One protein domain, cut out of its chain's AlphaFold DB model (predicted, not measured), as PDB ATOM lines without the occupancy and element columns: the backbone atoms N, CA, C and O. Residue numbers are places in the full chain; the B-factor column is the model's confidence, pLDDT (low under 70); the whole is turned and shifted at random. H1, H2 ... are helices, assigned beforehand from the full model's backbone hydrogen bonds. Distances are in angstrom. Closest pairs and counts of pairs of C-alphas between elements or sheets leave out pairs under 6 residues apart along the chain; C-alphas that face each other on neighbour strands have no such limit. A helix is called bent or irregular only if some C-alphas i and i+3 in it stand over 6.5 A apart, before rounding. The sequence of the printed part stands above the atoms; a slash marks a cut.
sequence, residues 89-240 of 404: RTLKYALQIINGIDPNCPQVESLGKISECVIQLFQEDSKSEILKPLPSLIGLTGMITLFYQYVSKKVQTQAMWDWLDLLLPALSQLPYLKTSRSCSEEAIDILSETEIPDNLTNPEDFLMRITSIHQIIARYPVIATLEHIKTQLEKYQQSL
ATOM      1  N   ARG A  89     129.040 119.596 118.493       88.44
ATOM      2  CA  ARG A  89     129.098 120.652 117.468       88.44
ATOM      3  C   ARG A  89     127.701 121.091 117.021       88.44
ATOM      4  O   ARG A  89     127.411 122.285 117.022       88.44
ATOM      5  N   THR A  90     126.832 120.135 116.695       92.25
ATOM      6  CA  THR A  90     125.443 120.395 116.268       92.25
ATOM      7  C   THR A  90     124.641 121.089 117.372       92.25
ATOM      8  O   THR A  90     123.932 122.063 117.121       92.25
ATOM      9  N   LEU A  91     124.818 120.659 118.626       94.25
ATOM     10  CA  LEU A  91     124.184 121.275 119.788       94.25
ATOM     11  C   LEU A  91     124.693 122.697 120.061       94.25
ATOM     12  O   LEU A  91     123.883 123.583 120.322       94.25
ATOM     13  N   LYS A  92     126.008 122.941 119.974       91.88
ATOM     14  CA  LYS A  92     126.587 124.287 120.110       91.88
ATOM     15  C   LYS A  92     126.063 125.239 119.037       91.88
ATOM     16  O   LYS A  92     125.708 126.364 119.370       91.88
ATOM     17  N   TYR A  93     125.935 124.781 117.791       93.06
ATOM     18  CA  TYR A  93     125.356 125.578 116.708       93.06
ATOM     19  C   TYR A  93     123.874 125.911 116.961       93.06
ATOM     20  O   TYR A  93     123.486 127.076 116.895       93.06
ATOM     21  N   ALA A  94     123.058 124.930 117.367       95.88
ATOM     22  CA  ALA A  94     121.663 125.168 117.749       95.88
ATOM     23  C   ALA A  94     121.532 126.148 118.936       95.88
ATOM     24  O   ALA A  94     120.686 127.044 118.911       95.88
ATOM     25  N   LEU A  95     122.398 126.019 119.950       95.44
ATOM     26  CA  LEU A  95     122.468 126.933 121.094       95.44
ATOM     27  C   LEU A  95     122.916 128.346 120.688       95.44
ATOM     28  O   LEU A  95     122.400 129.320 121.229       95.44
ATOM     29  N   GLN A  96     123.839 128.487 119.737       94.25
ATOM     30  CA  GLN A  96     124.250 129.790 119.213       94.25
ATOM     31  C   GLN A  96     123.080 130.496 118.514       94.25
ATOM     32  O   GLN A  96     122.819 131.664 118.800       94.25
ATOM     33  N   ILE A  97     122.336 129.784 117.656       95.69
ATOM     34  CA  ILE A  97     121.180 130.355 116.951       95.69
ATOM     35  C   ILE A  97     120.083 130.747 117.946       95.69
ATOM     36  O   ILE A  97     119.632 131.889 117.917       95.69
ATOM     37  N   ILE A  98     119.670 129.854 118.855       95.81
ATOM     38  CA  ILE A  98     118.549 130.146 119.768       95.81
ATOM     39  C   ILE A  98     118.860 131.278 120.759       95.81
ATOM     40  O   ILE A  98     117.953 131.991 121.173       95.81
ATOM     41  N   ASN A  99     120.137 131.493 121.101       94.06
ATOM     42  CA  ASN A  99     120.571 132.641 121.902       94.06
ATOM     43  C   ASN A  99     120.596 133.968 121.121       94.06
ATOM     44  O   ASN A  99     120.595 135.025 121.747       94.06
ATOM     45  N   GLY A 100     120.629 133.923 119.785       93.19
ATOM     46  CA  GLY A 100     120.575 135.097 118.908       93.19
ATOM     47  C   GLY A 100     119.169 135.475 118.422       93.19
ATOM     48  O   GLY A 100     119.019 136.497 117.757       93.19
ATOM     49  N   ILE A 101     118.143 134.673 118.727       93.62
ATOM     50  CA  ILE A 101     116.744 134.958 118.375       93.62
ATOM     51  C   ILE A 101     116.167 136.018 119.328       93.62
ATOM     52  O   ILE A 101     116.206 135.840 120.543       93.62
ATOM     53  N   ASP A 102     115.557 137.076 118.781       91.75
ATOM     54  CA  ASP A 102     114.649 137.951 119.536       91.75
ATOM     55  C   ASP A 102     113.336 137.190 119.814       91.75
ATOM     56  O   ASP A 102     112.629 136.851 118.858       91.75
ATOM     57  N   PRO A 103     112.966 136.922 121.083       89.00
ATOM     58  CA  PRO A 103     111.740 136.189 121.404       89.00
ATOM     59  C   PRO A 103     110.452 136.887 120.947       89.00
ATOM     60  O   PRO A 103     109.432 136.220 120.789       89.00
ATOM     61  N   ASN A 104     110.486 138.208 120.733       87.31
ATOM     62  CA  ASN A 104     109.332 139.000 120.295       87.31
ATOM     63  C   ASN A 104     109.160 138.993 118.768       87.31
ATOM     64  O   ASN A 104     108.067 139.244 118.265       87.31
ATOM     65  N   CYS A 105     110.235 138.728 118.020       84.25
ATOM     66  CA  CYS A 105     110.217 138.675 116.561       84.25
ATOM     67  C   CYS A 105     111.161 137.577 116.037       84.25
ATOM     68  O   CYS A 105     112.186 137.874 115.413       84.25
ATOM     69  N   PRO A 106     110.852 136.293 116.302       87.75
ATOM     70  CA  PRO A 106     111.687 135.197 115.839       87.75
ATOM     71  C   PRO A 106     111.729 135.110 114.309       87.75
ATOM     72  O   PRO A 106     110.769 135.418 113.603       87.75
ATOM     73  N   GLN A 107     112.872 134.661 113.794       90.81
ATOM     74  CA  GLN A 107     113.099 134.416 112.369       90.81
ATOM     75  C   GLN A 107     112.787 132.954 112.046       90.81
ATOM     76  O   GLN A 107     113.316 132.048 112.699       90.81
ATOM     77  N   VAL A 108     111.960 132.713 111.027       91.94
ATOM     78  CA  VAL A 108     111.528 131.358 110.643       91.94
ATOM     79  C   VAL A 108     112.718 130.553 110.106       91.94
ATOM     80  O   VAL A 108     112.856 129.372 110.410       91.94
ATOM     81  N   GLU A 109     113.662 131.221 109.440       91.81
ATOM     82  CA  GLU A 109     114.938 130.680 108.963       91.81
ATOM     83  C   GLU A 109     115.803 130.134 110.100       91.81
ATOM     84  O   GLU A 109     116.414 129.070 109.982       91.81
ATOM     85  N   SER A 110     115.849 130.858 111.216       93.69
ATOM     86  CA  SER A 110     116.596 130.455 112.406       93.69
ATOM     87  C   SER A 110     115.921 129.266 113.097       93.69
ATOM     88  O   SER A 110     116.607 128.340 113.527       93.69
ATOM     89  N   LEU A 111     114.585 129.224 113.125       94.81
ATOM     90  CA  LEU A 111     113.825 128.085 113.651       94.81
ATOM     91  C   LEU A 111     113.941 126.834 112.768       94.81
ATOM     92  O   LEU A 111     114.087 125.740 113.309       94.81
ATOM     93  N   GLY A 112     113.969 126.982 111.441       93.06
ATOM     94  CA  GLY A 112     114.241 125.889 110.500       93.06
ATOM     95  C   GLY A 112     115.593 125.225 110.770       93.06
ATOM     96  O   GLY A 112     115.647 124.021 111.017       93.06
ATOM     97  N   LYS A 113     116.667 126.022 110.861       93.69
ATOM     98  CA  LYS A 113     118.021 125.535 111.197       93.69
ATOM     99  C   LYS A 113     118.079 124.822 112.551       93.69
ATOM    100  O   LYS A 113     118.730 123.786 112.673       93.69
ATOM    101  N   ILE A 114     117.400 125.348 113.578       95.25
ATOM    102  CA  ILE A 114     117.323 124.676 114.886       95.25
ATOM    103  C   ILE A 114     116.544 123.354 114.761       95.25
ATOM    104  O   ILE A 114     116.969 122.360 115.346       95.25
ATOM    105  N   SER A 115     115.451 123.308 113.986       93.88
ATOM    106  CA  SER A 115     114.670 122.081 113.763       93.88
ATOM    107  C   SER A 115     115.529 120.981 113.134       93.88
ATOM    108  O   SER A 115     115.609 119.886 113.690       93.88
ATOM    109  N   GLU A 116     116.266 121.291 112.061       91.88
ATOM    110  CA  GLU A 116     117.221 120.368 111.423       91.88
ATOM    111  C   GLU A 116     118.252 119.824 112.425       91.88
ATOM    112  O   GLU A 116     118.413 118.609 112.554       91.88
ATOM    113  N   CYS A 117     118.899 120.712 113.190       94.62
ATOM    114  CA  CYS A 117     119.899 120.331 114.191       94.62
ATOM    115  C   CYS A 117     119.320 119.388 115.253       94.62
ATOM    116  O   CYS A 117     119.937 118.391 115.620       94.62
ATOM    117  N   VAL A 118     118.126 119.689 115.763       94.12
ATOM    118  CA  VAL A 118     117.494 118.908 116.833       94.12
ATOM    119  C   VAL A 118     116.944 117.579 116.314       94.12
ATOM    120  O   VAL A 118     117.015 116.576 117.027       94.12
ATOM    121  N   ILE A 119     116.470 117.529 115.068       91.38
ATOM    122  CA  ILE A 119     116.114 116.278 114.387       91.38
ATOM    123  C   ILE A 119     117.355 115.398 114.215       91.38
ATOM    124  O   ILE A 119     117.291 114.218 114.557       91.38
ATOM    125  N   GLN A 120     118.485 115.953 113.764       91.38
ATOM    126  CA  GLN A 120     119.744 115.210 113.658       91.38
ATOM    127  C   GLN A 120     120.183 114.660 115.026       91.38
ATOM    128  O   GLN A 120     120.425 113.461 115.157       91.38
ATOM    129  N   LEU A 121     120.204 115.501 116.067       92.62
ATOM    130  CA  LEU A 121     120.540 115.076 117.431       92.62
ATOM    131  C   LEU A 121     119.613 113.959 117.937       92.62
ATOM    132  O   LEU A 121     120.079 113.028 118.591       92.62
ATOM    133  N   PHE A 122     118.313 114.016 117.631       90.50
ATOM    134  CA  PHE A 122     117.364 112.965 118.009       90.50
ATOM    135  C   PHE A 122     117.544 111.674 117.193       90.50
ATOM    136  O   PHE A 122     117.344 110.588 117.729       90.50
ATOM    137  N   GLN A 123     117.953 111.748 115.924       86.88
ATOM    138  CA  GLN A 123     118.301 110.559 115.136       86.88
ATOM    139  C   GLN A 123     119.576 109.881 115.669       86.88
ATOM    140  O   GLN A 123     119.631 108.654 115.755       86.88
ATOM    141  N   GLU A 124     120.573 110.668 116.082       86.19
ATOM    142  CA  GLU A 124     121.826 110.190 116.687       86.19
ATOM    143  C   GLU A 124     121.657 109.728 118.155       86.19
ATOM    144  O   GLU A 124     122.486 108.973 118.671       86.19
ATOM    145  N   ASP A 125     120.588 110.155 118.839       85.94
ATOM    146  CA  ASP A 125     120.304 109.857 120.250       85.94
ATOM    147  C   ASP A 125     118.802 109.618 120.510       85.94
ATOM    148  O   ASP A 125     118.150 110.275 121.326       85.94
ATOM    149  N   SER A 126     118.233 108.633 119.811       79.88
ATOM    150  CA  SER A 126     116.782 108.366 119.778       79.88
ATOM    151  C   SER A 126     116.160 107.913 121.108       79.88
ATOM    152  O   SER A 126     114.950 107.694 121.187       79.88
ATOM    153  N   LYS A 127     116.978 107.726 122.151       81.94
ATOM    154  CA  LYS A 127     116.554 107.415 123.528       81.94
ATOM    155  C   LYS A 127     116.507 108.657 124.425       81.94
ATOM    156  O   LYS A 127     116.072 108.556 125.571       81.94
ATOM    157  N   SER A 128     116.942 109.815 123.928       86.75
ATOM    158  CA  SER A 128     116.903 111.078 124.659       86.75
ATOM    159  C   SER A 128     115.473 111.622 124.742       86.75
ATOM    160  O   SER A 128     114.980 112.310 123.846       86.75
ATOM    161  N   GLU A 129     114.804 111.354 125.866       88.44
ATOM    162  CA  GLU A 129     113.491 111.940 126.183       88.44
ATOM    163  C   GLU A 129     113.539 113.481 126.290       88.44
ATOM    164  O   GLU A 129     112.506 114.128 126.145       88.44
ATOM    165  N   ILE A 130     114.727 114.080 126.480       92.81
ATOM    166  CA  ILE A 130     114.932 115.541 126.470       92.81
ATOM    167  C   ILE A 130     114.743 116.116 125.057       92.81
ATOM    168  O   ILE A 130     114.117 117.161 124.902       92.81
ATOM    169  N   LEU A 131     115.268 115.436 124.030       92.12
ATOM    170  CA  LEU A 131     115.215 115.900 122.638       92.12
ATOM    171  C   LEU A 131     113.870 115.613 121.962       92.12
ATOM    172  O   LEU A 131     113.393 116.409 121.163       92.12
ATOM    173  N   LYS A 132     113.240 114.489 122.307       90.25
ATOM    174  CA  LYS A 132     111.993 113.979 121.715       90.25
ATOM    175  C   LYS A 132     110.858 115.008 121.514       90.25
ATOM    176  O   LYS A 132     110.285 115.006 120.425       90.25
ATOM    177  N   PRO A 133     110.498 115.890 122.474       93.50
ATOM    178  CA  PRO A 133     109.447 116.891 122.251       93.50
ATOM    179  C   PRO A 133     109.901 118.090 121.402       93.50
ATOM    180  O   PRO A 133     109.056 118.826 120.895       93.50
ATOM    181  N   LEU A 134     111.209 118.326 121.262       95.25
ATOM    182  CA  LEU A 134     111.731 119.597 120.766       95.25
ATOM    183  C   LEU A 134     111.399 119.881 119.294       95.25
ATOM    184  O   LEU A 134     110.949 120.999 119.050       95.25
ATOM    185  N   PRO A 135     111.502 118.943 118.328       94.25
ATOM    186  CA  PRO A 135     111.130 119.238 116.941       94.25
ATOM    187  C   PRO A 135     109.658 119.658 116.788       94.25
ATOM    188  O   PRO A 135     109.363 120.580 116.036       94.25
ATOM    189  N   SER A 136     108.738 119.078 117.575       94.50
ATOM    190  CA  SER A 136     107.341 119.540 117.638       94.50
ATOM    191  C   SER A 136     107.222 120.975 118.159       94.50
ATOM    192  O   SER A 136     106.460 121.758 117.599       94.50
ATOM    193  N   LEU A 137     107.949 121.329 119.227       96.31
ATOM    194  CA  LEU A 137     107.899 122.673 119.819       96.31
ATOM    195  C   LEU A 137     108.515 123.731 118.895       96.31
ATOM    196  O   LEU A 137     107.926 124.794 118.708       96.31
ATOM    197  N   ILE A 138     109.675 123.438 118.302       96.12
ATOM    198  CA  ILE A 138     110.366 124.319 117.348       96.12
ATOM    199  C   ILE A 138     109.496 124.518 116.108       96.12
ATOM    200  O   ILE A 138     109.255 125.656 115.709       96.12
ATOM    201  N   GLY A 139     108.970 123.426 115.546       95.25
ATOM    202  CA  GLY A 139     108.129 123.474 114.360       95.25
ATOM    203  C   GLY A 139     106.849 124.281 114.576       95.25
ATOM    204  O   GLY A 139     106.569 125.186 113.799       95.25
ATOM    205  N   LEU A 140     106.126 124.049 115.679       95.81
ATOM    206  CA  LEU A 140     104.932 124.836 116.022       95.81
ATOM    207  C   LEU A 140     105.256 126.312 116.288       95.81
ATOM    208  O   LEU A 140     104.509 127.184 115.855       95.81
ATOM    209  N   THR A 141     106.390 126.609 116.930       96.44
ATOM    210  CA  THR A 141     106.853 127.991 117.132       96.44
ATOM    211  C   THR A 141     107.138 128.673 115.788       96.44
ATOM    212  O   THR A 141     106.755 129.826 115.585       96.44
ATOM    213  N   GLY A 142     107.747 127.950 114.843       95.75
ATOM    214  CA  GLY A 142     107.961 128.403 113.470       95.75
ATOM    215  C   GLY A 142     106.652 128.651 112.722       95.75
ATOM    216  O   GLY A 142     106.496 129.714 112.132       95.75
ATOM    217  N   MET A 143     105.682 127.738 112.820       95.69
ATOM    218  CA  MET A 143     104.376 127.895 112.171       95.69
ATOM    219  C   MET A 143     103.579 129.078 112.732       95.69
ATOM    220  O   MET A 143     103.072 129.875 111.949       95.69
ATOM    221  N   ILE A 144     103.540 129.273 114.059       95.19
ATOM    222  CA  ILE A 144     102.922 130.466 114.670       95.19
ATOM    223  C   ILE A 144     103.571 131.739 114.110       95.19
ATOM    224  O   ILE A 144     102.878 132.635 113.630       95.19
ATOM    225  N   THR A 145     104.907 131.798 114.127       94.12
ATOM    226  CA  THR A 145     105.689 132.925 113.588       94.12
ATOM    227  C   THR A 145     105.346 133.197 112.122       94.12
ATOM    228  O   THR A 145     105.196 134.348 111.711       94.12
ATOM    229  N   LEU A 146     105.174 132.141 111.332       94.50
ATOM    230  CA  LEU A 146     104.857 132.227 109.916       94.50
ATOM    231  C   LEU A 146     103.425 132.714 109.659       94.50
ATOM    232  O   LEU A 146     103.229 133.541 108.771       94.50
ATOM    233  N   PHE A 147     102.444 132.301 110.469       94.56
ATOM    234  CA  PHE A 147     101.076 132.832 110.405       94.56
ATOM    235  C   PHE A 147     101.050 134.344 110.674       94.56
ATOM    236  O   PHE A 147     100.405 135.092 109.937       94.56
ATOM    237  N   TYR A 148     101.826 134.820 111.658       92.31
ATOM    238  CA  TYR A 148     102.028 136.255 111.899       92.31
ATOM    239  C   TYR A 148     102.622 136.975 110.685       92.31
ATOM    240  O   TYR A 148     102.158 138.058 110.321       92.31
ATOM    241  N   GLN A 149     103.629 136.390 110.035       91.19
ATOM    242  CA  GLN A 149     104.258 136.976 108.849       91.19
ATOM    243  C   GLN A 149     103.326 136.989 107.625       91.19
ATOM    244  O   GLN A 149     103.298 137.991 106.906       91.19
ATOM    245  N   TYR A 150     102.534 135.934 107.417       91.88
ATOM    246  CA  TYR A 150     101.535 135.839 106.349       91.88
ATOM    247  C   TYR A 150     100.428 136.888 106.511       91.88
ATOM    248  O   TYR A 150     100.195 137.686 105.604       91.88
ATOM    249  N   VAL A 151      99.823 136.981 107.701       91.00
ATOM    250  CA  VAL A 151      98.803 137.998 108.019       91.00
ATOM    251  C   VAL A 151      99.369 139.421 107.938       91.00
ATOM    252  O   VAL A 151      98.684 140.338 107.492       91.00
ATOM    253  N   SER A 152     100.653 139.603 108.259       89.19
ATOM    254  CA  SER A 152     101.380 140.867 108.051       89.19
ATOM    255  C   SER A 152     101.761 141.144 106.584       89.19
ATOM    256  O   SER A 152     102.526 142.075 106.330       89.19
ATOM    257  N   LYS A 153     101.296 140.330 105.623       85.12
ATOM    258  CA  LYS A 153     101.601 140.403 104.180       85.12
ATOM    259  C   LYS A 153     103.103 140.366 103.839       85.12
ATOM    260  O   LYS A 153     103.518 140.863 102.793       85.12
ATOM    261  N   LYS A 154     103.930 139.765 104.705       84.56
ATOM    262  CA  LYS A 154     105.386 139.603 104.501       84.56
ATOM    263  C   LYS A 154     105.744 138.337 103.715       84.56
ATOM    264  O   LYS A 154     106.849 138.246 103.190       84.56
ATOM    265  N   VAL A 155     104.836 137.362 103.663       86.44
ATOM    266  CA  VAL A 155     105.050 136.020 103.099       86.44
ATOM    267  C   VAL A 155     103.827 135.608 102.269       86.44
ATOM    268  O   VAL A 155     102.711 136.020 102.576       86.44
ATOM    269  N   GLN A 156     104.033 134.820 101.210       82.31
ATOM    270  CA  GLN A 156     102.971 134.301 100.333       82.31
ATOM    271  C   GLN A 156     102.491 132.911 100.774       82.31
ATOM    272  O   GLN A 156     103.230 132.171 101.419       82.31
ATOM    273  N   THR A 157     101.287 132.511 100.355       80.56
ATOM    274  CA  THR A 157     100.644 131.246 100.756       80.56
ATOM    275  C   THR A 157     101.487 130.008 100.433       80.56
ATOM    276  O   THR A 157     101.615 129.128 101.277       80.56
ATOM    277  N   GLN A 158     102.130 129.957  99.258       83.12
ATOM    278  CA  GLN A 158     102.989 128.827  98.869       83.12
ATOM    279  C   GLN A 158     104.142 128.607  99.860       83.12
ATOM    280  O   GLN A 158     104.410 127.477 100.259       83.12
ATOM    281  N   ALA A 159     104.758 129.690 100.336       86.69
ATOM    282  CA  ALA A 159     105.853 129.599 101.290       86.69
ATOM    283  C   ALA A 159     105.403 129.035 102.652       86.69
ATOM    284  O   ALA A 159     106.239 128.500 103.374       86.69
ATOM    285  N   MET A 160     104.108 129.089 103.008       90.81
ATOM    286  CA  MET A 160     103.614 128.420 104.222       90.81
ATOM    287  C   MET A 160     103.768 126.898 104.155       90.81
ATOM    288  O   MET A 160     104.145 126.280 105.150       90.81
ATOM    289  N   TRP A 161     103.546 126.307 102.979       91.12
ATOM    290  CA  TRP A 161     103.736 124.877 102.742       91.12
ATOM    291  C   TRP A 161     105.217 124.498 102.675       91.12
ATOM    292  O   TRP A 161     105.629 123.528 103.312       91.12
ATOM    293  N   ASP A 162     106.030 125.304 101.988       91.06
ATOM    294  CA  ASP A 162     107.475 125.072 101.878       91.06
ATOM    295  C   ASP A 162     108.156 125.096 103.268       91.06
ATOM    296  O   ASP A 162     108.988 124.243 103.587       91.06
ATOM    297  N   TRP A 163     107.762 126.035 104.139       92.69
ATOM    298  CA  TRP A 163     108.232 126.095 105.528       92.69
ATOM    299  C   TRP A 163     107.660 124.986 106.412       92.69
ATOM    300  O   TRP A 163     108.383 124.506 107.283       92.69
ATOM    301  N   LEU A 164     106.409 124.551 106.209       92.81
ATOM    302  CA  LEU A 164     105.837 123.417 106.945       92.81
ATOM    303  C   LEU A 164     106.673 122.147 106.738       92.81
ATOM    304  O   LEU A 164     106.958 121.436 107.703       92.81
ATOM    305  N   ASP A 165     107.097 121.876 105.501       90.19
ATOM    306  CA  ASP A 165     107.923 120.709 105.178       90.19
ATOM    307  C   ASP A 165     109.329 120.766 105.789       90.19
ATOM    308  O   ASP A 165     109.891 119.714 106.101       90.19
ATOM    309  N   LEU A 166     109.873 121.962 106.024       89.62
ATOM    310  CA  LEU A 166     111.156 122.142 106.709       89.62
ATOM    311  C   LEU A 166     111.021 122.078 108.243       89.62
ATOM    312  O   LEU A 166     111.834 121.456 108.924       89.62
ATOM    313  N   LEU A 167     109.995 122.726 108.797       92.12
ATOM    314  CA  LEU A 167     109.777 122.859 110.241       92.12
ATOM    315  C   LEU A 167     109.209 121.585 110.876       92.12
ATOM    316  O   LEU A 167     109.605 121.227 111.986       92.12
ATOM    317  N   LEU A 168     108.283 120.917 110.184       90.81
ATOM    318  CA  LEU A 168     107.551 119.727 110.626       90.81
ATOM    319  C   LEU A 168     107.560 118.660 109.508       90.81
ATOM    320  O   LEU A 168     106.513 118.374 108.917       90.81
ATOM    321  N   PRO A 169     108.729 118.065 109.192       85.56
ATOM    322  CA  PRO A 169     108.905 117.201 108.025       85.56
ATOM    323  C   PRO A 169     108.037 115.935 108.030       85.56
ATOM    324  O   PRO A 169     107.544 115.468 109.061       85.56
ATOM    325  N   ALA A 170     107.861 115.366 106.835       69.56
ATOM    326  CA  ALA A 170     106.901 114.303 106.560       69.56
ATOM    327  C   ALA A 170     107.038 113.052 107.459       69.56
ATOM    328  O   ALA A 170     108.120 112.535 107.755       69.56
ATOM    329  N   LEU A 171     105.874 112.512 107.832       64.06
ATOM    330  CA  LEU A 171     105.671 111.561 108.937       64.06
ATOM    331  C   LEU A 171     106.397 110.214 108.809       64.06
ATOM    332  O   LEU A 171     106.499 109.484 109.794       64.06
ATOM    333  N   SER A 172     106.896 109.872 107.619       60.69
ATOM    334  CA  SER A 172     107.605 108.615 107.353       60.69
ATOM    335  C   SER A 172     108.896 108.451 108.158       60.69
ATOM    336  O   SER A 172     109.363 107.328 108.313       60.69
ATOM    337  N   GLN A 173     109.482 109.552 108.645       59.47
ATOM    338  CA  GLN A 173     110.730 109.534 109.419       59.47
ATOM    339  C   GLN A 173     110.505 109.806 110.913       59.47
ATOM    340  O   GLN A 173     111.207 109.234 111.744       59.47
ATOM    341  N   LEU A 174     109.518 110.638 111.269       79.00
ATOM    342  CA  LEU A 174     109.265 111.089 112.643       79.00
ATOM    343  C   LEU A 174     107.755 111.020 112.969       79.00
ATOM    344  O   LEU A 174     107.075 112.048 113.008       79.00
ATOM    345  N   PRO A 175     107.186 109.825 113.221       80.81
ATOM    346  CA  PRO A 175     105.733 109.646 113.351       80.81
ATOM    347  C   PRO A 175     105.109 110.399 114.537       80.81
ATOM    348  O   PRO A 175     103.908 110.665 114.534       80.81
ATOM    349  N   TYR A 176     105.909 110.782 115.537       83.06
ATOM    350  CA  TYR A 176     105.461 111.579 116.682       83.06
ATOM    351  C   TYR A 176     105.123 113.037 116.319       83.06
ATOM    352  O   TYR A 176     104.378 113.676 117.058       83.06
ATOM    353  N   LEU A 177     105.584 113.545 115.167       88.25
ATOM    354  CA  LEU A 177     105.233 114.883 114.674       88.25
ATOM    355  C   LEU A 177     103.818 114.970 114.093       88.25
ATOM    356  O   LEU A 177     103.340 116.075 113.844       88.25
ATOM    357  N   LYS A 178     103.124 113.836 113.903       88.19
ATOM    358  CA  LYS A 178     101.822 113.768 113.218       88.19
ATOM    359  C   LYS A 178     100.802 114.775 113.738       88.19
ATOM    360  O   LYS A 178     100.158 115.438 112.932       88.19
ATOM    361  N   THR A 179     100.665 114.909 115.054       90.75
ATOM    362  CA  THR A 179      99.698 115.840 115.650       90.75
ATOM    363  C   THR A 179     100.081 117.297 115.385       90.75
ATOM    364  O   THR A 179      99.230 118.069 114.963       90.75
ATOM    365  N   SER A 180     101.356 117.659 115.581       93.31
ATOM    366  CA  SER A 180     101.872 119.015 115.329       93.31
ATOM    367  C   SER A 180     101.764 119.417 113.860       93.31
ATOM    368  O   SER A 180     101.427 120.558 113.557       93.31
ATOM    369  N   ARG A 181     102.045 118.484 112.943       94.00
ATOM    370  CA  ARG A 181     101.920 118.728 111.506       94.00
ATOM    371  C   ARG A 181     100.453 118.875 111.101       94.00
ATOM    372  O   ARG A 181     100.106 119.896 110.531       94.00
ATOM    373  N   SER A 182      99.587 117.939 111.495       92.75
ATOM    374  CA  SER A 182      98.163 117.953 111.128       92.75
ATOM    375  C   SER A 182      97.419 119.207 111.600       92.75
ATOM    376  O   SER A 182      96.590 119.710 110.851       92.75
ATOM    377  N   CYS A 183      97.708 119.739 112.797       93.88
ATOM    378  CA  CYS A 183      97.086 120.998 113.229       93.88
ATOM    379  C   CYS A 183      97.672 122.227 112.513       93.88
ATOM    380  O   CYS A 183      96.986 123.235 112.373       93.88
ATOM    381  N   SER A 184      98.918 122.146 112.037       94.69
ATOM    382  CA  SER A 184      99.521 123.194 111.209       94.69
ATOM    383  C   SER A 184      98.957 123.180 109.785       94.69
ATOM    384  O   SER A 184      98.698 124.245 109.245       94.69
ATOM    385  N   GLU A 185      98.711 122.001 109.205       94.25
ATOM    386  CA  GLU A 185      98.036 121.819 107.907       94.25
ATOM    387  C   GLU A 185      96.616 122.416 107.950       94.25
ATOM    388  O   GLU A 185      96.314 123.324 107.181       94.25
ATOM    389  N   GLU A 186      95.801 122.028 108.940       94.75
ATOM    390  CA  GLU A 186      94.456 122.589 109.173       94.75
ATOM    391  C   GLU A 186      94.472 124.119 109.362       94.75
ATOM    392  O   GLU A 186      93.598 124.833 108.868       94.75
ATOM    393  N   ALA A 187      95.476 124.648 110.069       95.00
ATOM    394  CA  ALA A 187      95.645 126.085 110.246       95.00
ATOM    395  C   ALA A 187      96.023 126.809 108.940       95.00
ATOM    396  O   ALA A 187      95.517 127.906 108.710       95.00
ATOM    397  N   ILE A 188      96.870 126.217 108.085       94.38
ATOM    398  CA  ILE A 188      97.220 126.783 106.772       94.38
ATOM    399  C   ILE A 188      95.998 126.809 105.857       94.38
ATOM    400  O   ILE A 188      95.753 127.847 105.243       94.38
ATOM    401  N   ASP A 189      95.229 125.720 105.775       94.38
ATOM    402  CA  ASP A 189      94.040 125.639 104.914       94.38
ATOM    403  C   ASP A 189      93.034 126.744 105.276       94.38
ATOM    404  O   ASP A 189      92.701 127.591 104.443       94.38
ATOM    405  N   ILE A 190      92.651 126.834 106.557       93.75
ATOM    406  CA  ILE A 190      91.719 127.862 107.050       93.75
ATOM    407  C   ILE A 190      92.268 129.277 106.809       93.75
ATOM    408  O   ILE A 190      91.531 130.167 106.381       93.75
ATOM    409  N   LEU A 191      93.560 129.513 107.060       92.81
ATOM    410  CA  LEU A 191      94.183 130.828 106.872       92.81
ATOM    411  C   LEU A 191      94.332 131.212 105.388       92.81
ATOM    412  O   LEU A 191      94.391 132.399 105.069       92.81
ATOM    413  N   SER A 192      94.369 130.229 104.485       90.31
ATOM    414  CA  SER A 192      94.425 130.432 103.032       90.31
ATOM    415  C   SER A 192      93.056 130.772 102.437       90.31
ATOM    416  O   SER A 192      92.988 131.538 101.479       90.31
ATOM    417  N   GLU A 193      91.974 130.243 103.016       91.00
ATOM    418  CA  GLU A 193      90.588 130.563 102.640       91.00
ATOM    419  C   GLU A 193      90.056 131.851 103.300       91.00
ATOM    420  O   GLU A 193      89.058 132.415 102.848       91.00
ATOM    421  N   THR A 194      90.703 132.342 104.362       90.81
ATOM    422  CA  THR A 194      90.258 133.534 105.103       90.81
ATOM    423  C   THR A 194      90.715 134.835 104.430       90.81
ATOM    424  O   THR A 194      91.910 135.082 104.266       90.81
ATOM    425  N   GLU A 195      89.775 135.739 104.133       87.81
ATOM    426  CA  GLU A 195      90.089 137.093 103.656       87.81
ATOM    427  C   GLU A 195      90.798 137.930 104.742       87.81
ATOM    428  O   GLU A 195      90.261 138.164 105.828       87.81
ATOM    429  N   ILE A 196      92.011 138.414 104.446       88.38
ATOM    430  CA  ILE A 196      92.796 139.278 105.344       88.38
ATOM    431  C   ILE A 196      92.452 140.755 105.071       88.38
ATOM    432  O   ILE A 196      92.703 141.226 103.959       88.38
ATOM    433  N   PRO A 197      91.952 141.525 106.061       87.75
ATOM    434  CA  PRO A 197      91.635 142.942 105.880       87.75
ATOM    435  C   PRO A 197      92.852 143.792 105.488       87.75
ATOM    436  O   PRO A 197      93.930 143.668 106.070       87.75
ATOM    437  N   ASP A 198      92.673 144.726 104.551       81.19
ATOM    438  CA  ASP A 198      93.758 145.602 104.082       81.19
ATOM    439  C   ASP A 198      94.275 146.586 105.142       81.19
ATOM    440  O   ASP A 198      95.439 146.979 105.100       81.19
ATOM    441  N   ASN A 199      93.427 146.968 106.097       83.31
ATOM    442  CA  ASN A 199      93.703 147.942 107.153       83.31
ATOM    443  C   ASN A 199      93.908 147.284 108.531       83.31
ATOM    444  O   ASN A 199      93.478 147.824 109.552       83.31
ATOM    445  N   LEU A 200      94.522 146.101 108.569       85.75
ATOM    446  CA  LEU A 200      94.666 145.320 109.794       85.75
ATOM    447  C   LEU A 200      95.622 145.970 110.814       85.75
ATOM    448  O   LEU A 200      96.841 145.912 110.671       85.75
ATOM    449  N   THR A 201      95.059 146.543 111.882       83.50
ATOM    450  CA  THR A 201      95.820 147.210 112.955       83.50
ATOM    451  C   THR A 201      96.557 146.241 113.885       83.50
ATOM    452  O   THR A 201      97.640 146.574 114.358       83.50
ATOM    453  N   ASN A 202      95.987 145.062 114.165       88.25
ATOM    454  CA  ASN A 202      96.605 144.057 115.038       88.25
ATOM    455  C   ASN A 202      96.504 142.634 114.442       88.25
ATOM    456  O   ASN A 202      95.420 142.044 114.460       88.25
ATOM    457  N   PRO A 203      97.616 142.065 113.936       87.88
ATOM    458  CA  PRO A 203      97.682 140.677 113.479       87.88
ATOM    459  C   PRO A 203      97.373 139.627 114.557       87.88
ATOM    460  O   PRO A 203      96.806 138.586 114.229       87.88
ATOM    461  N   GLU A 204      97.697 139.888 115.829       88.19
ATOM    462  CA  GLU A 204      97.459 138.954 116.943       88.19
ATOM    463  C   GLU A 204      95.960 138.764 117.198       88.19
ATOM    464  O   GLU A 204      95.459 137.641 117.155       88.19
ATOM    465  N   ASP A 205      95.211 139.864 117.332       90.06
ATOM    466  CA  ASP A 205      93.752 139.834 117.516       90.06
ATOM    467  C   ASP A 205      93.007 139.181 116.341       90.06
ATOM    468  O   ASP A 205      91.873 138.725 116.506       90.06
ATOM    469  N   PHE A 206      93.598 139.171 115.143       93.00
ATOM    470  CA  PHE A 206      93.044 138.483 113.979       93.00
ATOM    471  C   PHE A 206      93.310 136.977 114.045       93.00
ATOM    472  O   PHE A 206      92.365 136.190 113.974       93.00
ATOM    473  N   LEU A 207      94.564 136.568 114.260       93.00
ATOM    474  CA  LEU A 207      94.934 135.155 114.398       93.00
ATOM    475  C   LEU A 207      94.203 134.479 115.566       93.00
ATOM    476  O   LEU A 207      93.741 133.348 115.431       93.00
ATOM    477  N   MET A 208      94.000 135.190 116.678       92.00
ATOM    478  CA  MET A 208      93.284 134.684 117.855       92.00
ATOM    479  C   MET A 208      91.764 134.520 117.657       92.00
ATOM    480  O   MET A 208      91.113 133.908 118.507       92.00
ATOM    481  N   ARG A 209      91.183 135.007 116.546       93.06
ATOM    482  CA  ARG A 209      89.791 134.696 116.148       93.06
ATOM    483  C   ARG A 209      89.677 133.356 115.425       93.06
ATOM    484  O   ARG A 209      88.621 132.728 115.483       93.06
ATOM    485  N   ILE A 210      90.741 132.911 114.758       93.94
ATOM    486  CA  ILE A 210      90.771 131.639 114.032       93.94
ATOM    487  C   ILE A 210      90.973 130.519 115.056       93.94
ATOM    488  O   ILE A 210      92.013 130.431 115.704       93.94
ATOM    489  N   THR A 211      89.963 129.665 115.240       93.25
ATOM    490  CA  THR A 211      89.916 128.724 116.373       93.25
ATOM    491  C   THR A 211      91.076 127.721 116.390       93.25
ATOM    492  O   THR A 211      91.628 127.467 117.459       93.25
ATOM    493  N   SER A 212      91.484 127.188 115.235       91.75
ATOM    494  CA  SER A 212      92.633 126.274 115.116       91.75
ATOM    495  C   SER A 212      93.945 126.956 115.529       91.75
ATOM    496  O   SER A 212      94.689 126.434 116.361       91.75
ATOM    497  N   ILE A 213      94.189 128.172 115.035       94.44
ATOM    498  CA  ILE A 213      95.385 128.966 115.351       94.44
ATOM    499  C   ILE A 213      95.398 129.391 116.824       94.44
ATOM    500  O   ILE A 213      96.415 129.221 117.495       94.44
ATOM    501  N   HIS A 214      94.268 129.858 117.363       94.38
ATOM    502  CA  HIS A 214      94.116 130.181 118.785       94.38
ATOM    503  C   HIS A 214      94.510 128.991 119.669       94.38
ATOM    504  O   HIS A 214      95.280 129.155 120.613       94.38
ATOM    505  N   GLN A 215      94.018 127.784 119.367       93.56
ATOM    506  CA  GLN A 215      94.350 126.578 120.136       93.56
ATOM    507  C   GLN A 215      95.850 126.258 120.110       93.56
ATOM    508  O   GLN A 215      96.392 125.807 121.122       93.56
ATOM    509  N   ILE A 216      96.530 126.515 118.988       94.31
ATOM    510  CA  ILE A 216      97.983 126.351 118.867       94.31
ATOM    511  C   ILE A 216      98.713 127.416 119.704       94.31
ATOM    512  O   ILE A 216      99.527 127.050 120.551       94.31
ATOM    513  N   ILE A 217      98.390 128.705 119.542       94.25
ATOM    514  CA  ILE A 217      99.042 129.817 120.262       94.25
ATOM    515  C   ILE A 217      98.841 129.695 121.780       94.25
ATOM    516  O   ILE A 217      99.805 129.790 122.540       94.25
ATOM    517  N   ALA A 218      97.617 129.415 122.236       94.06
ATOM    518  CA  ALA A 218      97.301 129.274 123.658       94.06
ATOM    519  C   ALA A 218      98.005 128.072 124.314       94.06
ATOM    520  O   ALA A 218      98.301 128.096 125.510       94.06
ATOM    521  N   ARG A 219      98.282 127.010 123.543       94.06
ATOM    522  CA  ARG A 219      98.987 125.812 124.019       94.06
ATOM    523  C   ARG A 219     100.511 125.936 123.923       94.06
ATOM    524  O   ARG A 219     101.207 125.299 124.713       94.06
ATOM    525  N   TYR A 220     101.012 126.744 122.990       94.62
ATOM    526  CA  TYR A 220     102.436 126.943 122.716       94.62
ATOM    527  C   TYR A 220     102.784 128.441 122.574       94.62
ATOM    528  O   TYR A 220     103.141 128.886 121.482       94.62
ATOM    529  N   PRO A 221     102.713 129.248 123.657       94.25
ATOM    530  CA  PRO A 221     103.087 130.661 123.595       94.25
ATOM    531  C   PRO A 221     104.552 130.810 123.170       94.25
ATOM    532  O   PRO A 221     105.432 130.203 123.786       94.25
ATOM    533  N   VAL A 222     104.819 131.611 122.134       94.12
ATOM    534  CA  VAL A 222     106.123 131.676 121.439       94.12
ATOM    535  C   VAL A 222     107.292 131.909 122.400       94.12
ATOM    536  O   VAL A 222     108.204 131.088 122.453       94.12
ATOM    537  N   ILE A 223     107.237 132.967 123.214       94.56
ATOM    538  CA  ILE A 223     108.325 133.350 124.135       94.56
ATOM    539  C   ILE A 223     108.625 132.222 125.135       94.56
ATOM    540  O   ILE A 223     109.755 131.740 125.212       94.56
ATOM    541  N   ALA A 224     107.602 131.734 125.844       96.44
ATOM    542  CA  ALA A 224     107.753 130.661 126.829       96.44
ATOM    543  C   ALA A 224     108.208 129.333 126.191       96.44
ATOM    544  O   ALA A 224     108.937 128.555 126.808       96.44
ATOM    545  N   THR A 225     107.807 129.073 124.943       97.25
ATOM    546  CA  THR A 225     108.216 127.876 124.197       97.25
ATOM    547  C   THR A 225     109.686 127.963 123.782       97.25
ATOM    548  O   THR A 225     110.412 126.984 123.956       97.25
ATOM    549  N   LEU A 226     110.166 129.128 123.333       96.75
ATOM    550  CA  LEU A 226     111.585 129.372 123.033       96.75
ATOM    551  C   LEU A 226     112.473 129.221 124.276       96.75
ATOM    552  O   LEU A 226     113.475 128.503 124.228       96.75
ATOM    553  N   GLU A 227     112.081 129.821 125.405       96.06
ATOM    554  CA  GLU A 227     112.779 129.652 126.687       96.06
ATOM    555  C   GLU A 227     112.824 128.180 127.124       96.06
ATOM    556  O   GLU A 227     113.863 127.690 127.585       96.06
ATOM    557  N   HIS A 228     111.726 127.443 126.930       97.06
ATOM    558  CA  HIS A 228     111.678 126.013 127.218       97.06
ATOM    559  C   HIS A 228     112.624 125.214 126.313       97.06
ATOM    560  O   HIS A 228     113.402 124.411 126.828       97.06
ATOM    561  N   ILE A 229     112.601 125.438 124.993       97.12
ATOM    562  CA  ILE A 229     113.489 124.756 124.037       97.12
ATOM    563  C   ILE A 229     114.951 124.997 124.422       97.12
ATOM    564  O   ILE A 229     115.698 124.032 124.591       97.12
ATOM    565  N   LYS A 230     115.343 126.258 124.655       96.81
ATOM    566  CA  LYS A 230     116.691 126.622 125.117       96.81
ATOM    567  C   LYS A 230     117.074 125.859 126.388       96.81
ATOM    568  O   LYS A 230     118.108 125.197 126.419       96.81
ATOM    569  N   THR A 231     116.203 125.873 127.398       97.12
ATOM    570  CA  THR A 231     116.425 125.178 128.676       97.12
ATOM    571  C   THR A 231     116.633 123.667 128.494       97.12
ATOM    572  O   THR A 231     117.424 123.057 129.214       97.12
ATOM    573  N   GLN A 232     115.930 123.026 127.555       97.19
ATOM    574  CA  GLN A 232     116.113 121.596 127.277       97.19
ATOM    575  C   GLN A 232     117.404 121.314 126.497       97.19
ATOM    576  O   GLN A 232     118.068 120.323 126.789       97.19
ATOM    577  N   LEU A 233     117.808 122.187 125.568       96.56
ATOM    578  CA  LEU A 233     119.097 122.069 124.876       96.56
ATOM    579  C   LEU A 233     120.279 122.227 125.849       96.56
ATOM    580  O   LEU A 233     121.218 121.435 125.799       96.56
ATOM    581  N   GLU A 234     120.202 123.165 126.795       95.12
ATOM    582  CA  GLU A 234     121.197 123.331 127.867       95.12
ATOM    583  C   GLU A 234     121.254 122.107 128.802       95.12
ATOM    584  O   GLU A 234     122.339 121.641 129.157       95.12
ATOM    585  N   LYS A 235     120.103 121.519 129.160       95.25
ATOM    586  CA  LYS A 235     120.050 120.251 129.916       95.25
ATOM    587  C   LYS A 235     120.629 119.081 129.127       95.25
ATOM    588  O   LYS A 235     121.329 118.252 129.703       95.25
ATOM    589  N   TYR A 236     120.362 119.010 127.823       94.81
ATOM    590  CA  TYR A 236     120.954 117.988 126.966       94.81
ATOM    591  C   TYR A 236     122.479 118.155 126.901       94.81
ATOM    592  O   TYR A 236     123.192 117.171 127.085       94.81
ATOM    593  N   GLN A 237     122.989 119.390 126.789       92.81
ATOM    594  CA  GLN A 237     124.427 119.687 126.841       92.81
ATOM    595  C   GLN A 237     125.066 119.172 128.139       92.81
ATOM    596  O   GLN A 237     126.106 118.520 128.090       92.81
ATOM    597  N   GLN A 238     124.419 119.396 129.287       90.44
ATOM    598  CA  GLN A 238     124.875 118.907 130.597       90.44
ATOM    599  C   GLN A 238     124.826 117.374 130.735       90.44
ATOM    600  O   GLN A 238     125.501 116.822 131.602       90.44
ATOM    601  N   SER A 239     124.036 116.682 129.905       90.06
ATOM    602  CA  SER A 239     123.944 115.215 129.890       90.06
ATOM    603  C   SER A 239     124.993 114.529 129.004       90.06
ATOM    604  O   SER A 239     125.203 113.322 129.132       90.06
ATOM    605  N   LEU A 240     125.658 115.276 128.113       88.75
ATOM    606  CA  LEU A 240     126.703 114.737 127.244       88.75
ATOM    607  C   LEU A 240     127.978 114.421 128.034       88.75
ATOM    608  O   LEU A 240     128.345 115.110 128.984       88.75
TER     609      LEU A 240
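This is residues 89 to 240 of the 404 residues of an uncharacterized protein of Entamoeba dispar (strain ATCC PRA-260 / SAW760) (UniProt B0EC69). An elongated up-and-down bundle of six helices, each running against the one before it, is built round H3 as its core: H2, H4, H5 and H8 pack on H3, while H1 packs on H2 and H8 away from it. The short helices H6 and H7 also pack on H3, near the end of the bundle away from H1, and the loop of residues 194 to 202 lies at that end. The printed part has 152 residues, with eight named helices, H1 to H8 in chain order, and no named strand; the class is all helix. It is compact, with a radius of gyration of the C-alphas of 15.3 A and spans of 51 by 32 by 23 A.

H1, residues 89 to 100, starts at C-alpha 89 (129.098, 120.652, 117.468) and is 16.8 A long. H2 is residues 108 to 124, 24.3 A. H3 is residues 134 to 151, 25.8 A, starting at C-alpha 134 (111.731, 119.597, 120.766). H4 is residues 157 to 167. H5, residues 175 to 193, is 28.0 A long and irregular, with C-alphas 176 and 179 7.2 A apart; it has a kink of 26 degrees near residue 182. H6 is residues 203 to 207 and H7 residues 211 to 219. H8, residues 222 to 239, is 25.7 A long and ends at C-alpha 239 (123.944, 115.215, 129.890).

H3 is the hub, touching six helices. H2 and H3 form a helical hairpin at a shallow tilt of 16 degrees, closest at the C-alphas of Val 108 and Gly 142, 5.4 A. H3 and H4 form another at 14 degrees, with the C-alphas of Gly 139 and Leu 167 closest, 4.5 A. H5 touches H3 with residues 177 to 184 alone, the same way at 6 degrees; the C-alphas of Ser 136 and Leu 177 are closest, 5.9 A. H8 touches H3 with residues 222 to 229 alone, closest at the C-alphas of Thr 141 and Val 222, 5.7 A. H7 touches H3 at a steep tilt of 49 degrees, closest at the C-alphas of Ile 144 and Ile 217, 6.8 A. H6 touches H3, closest at the C-alphas of Val 151 and Pro 203, 6.2 A. H1 touches H2, closest at the C-alphas of Ala 94 and Ile 114, 5.2 A; H1 and H3 are apart. Every O i to N i+4 pair is within hydrogen-bond range in H1, H2, H3, H6, H7 and H8, against 6 of 7 in H4 and 13 of 15 in H5.

The two C-alphas farthest apart are those of Asn 199 and Leu 240, 50.9 A. The printed part has no cut and no long link. The mean pLDDT of the printed part is 90.9; residues 170 to 173, between H4 and H5, are under 70.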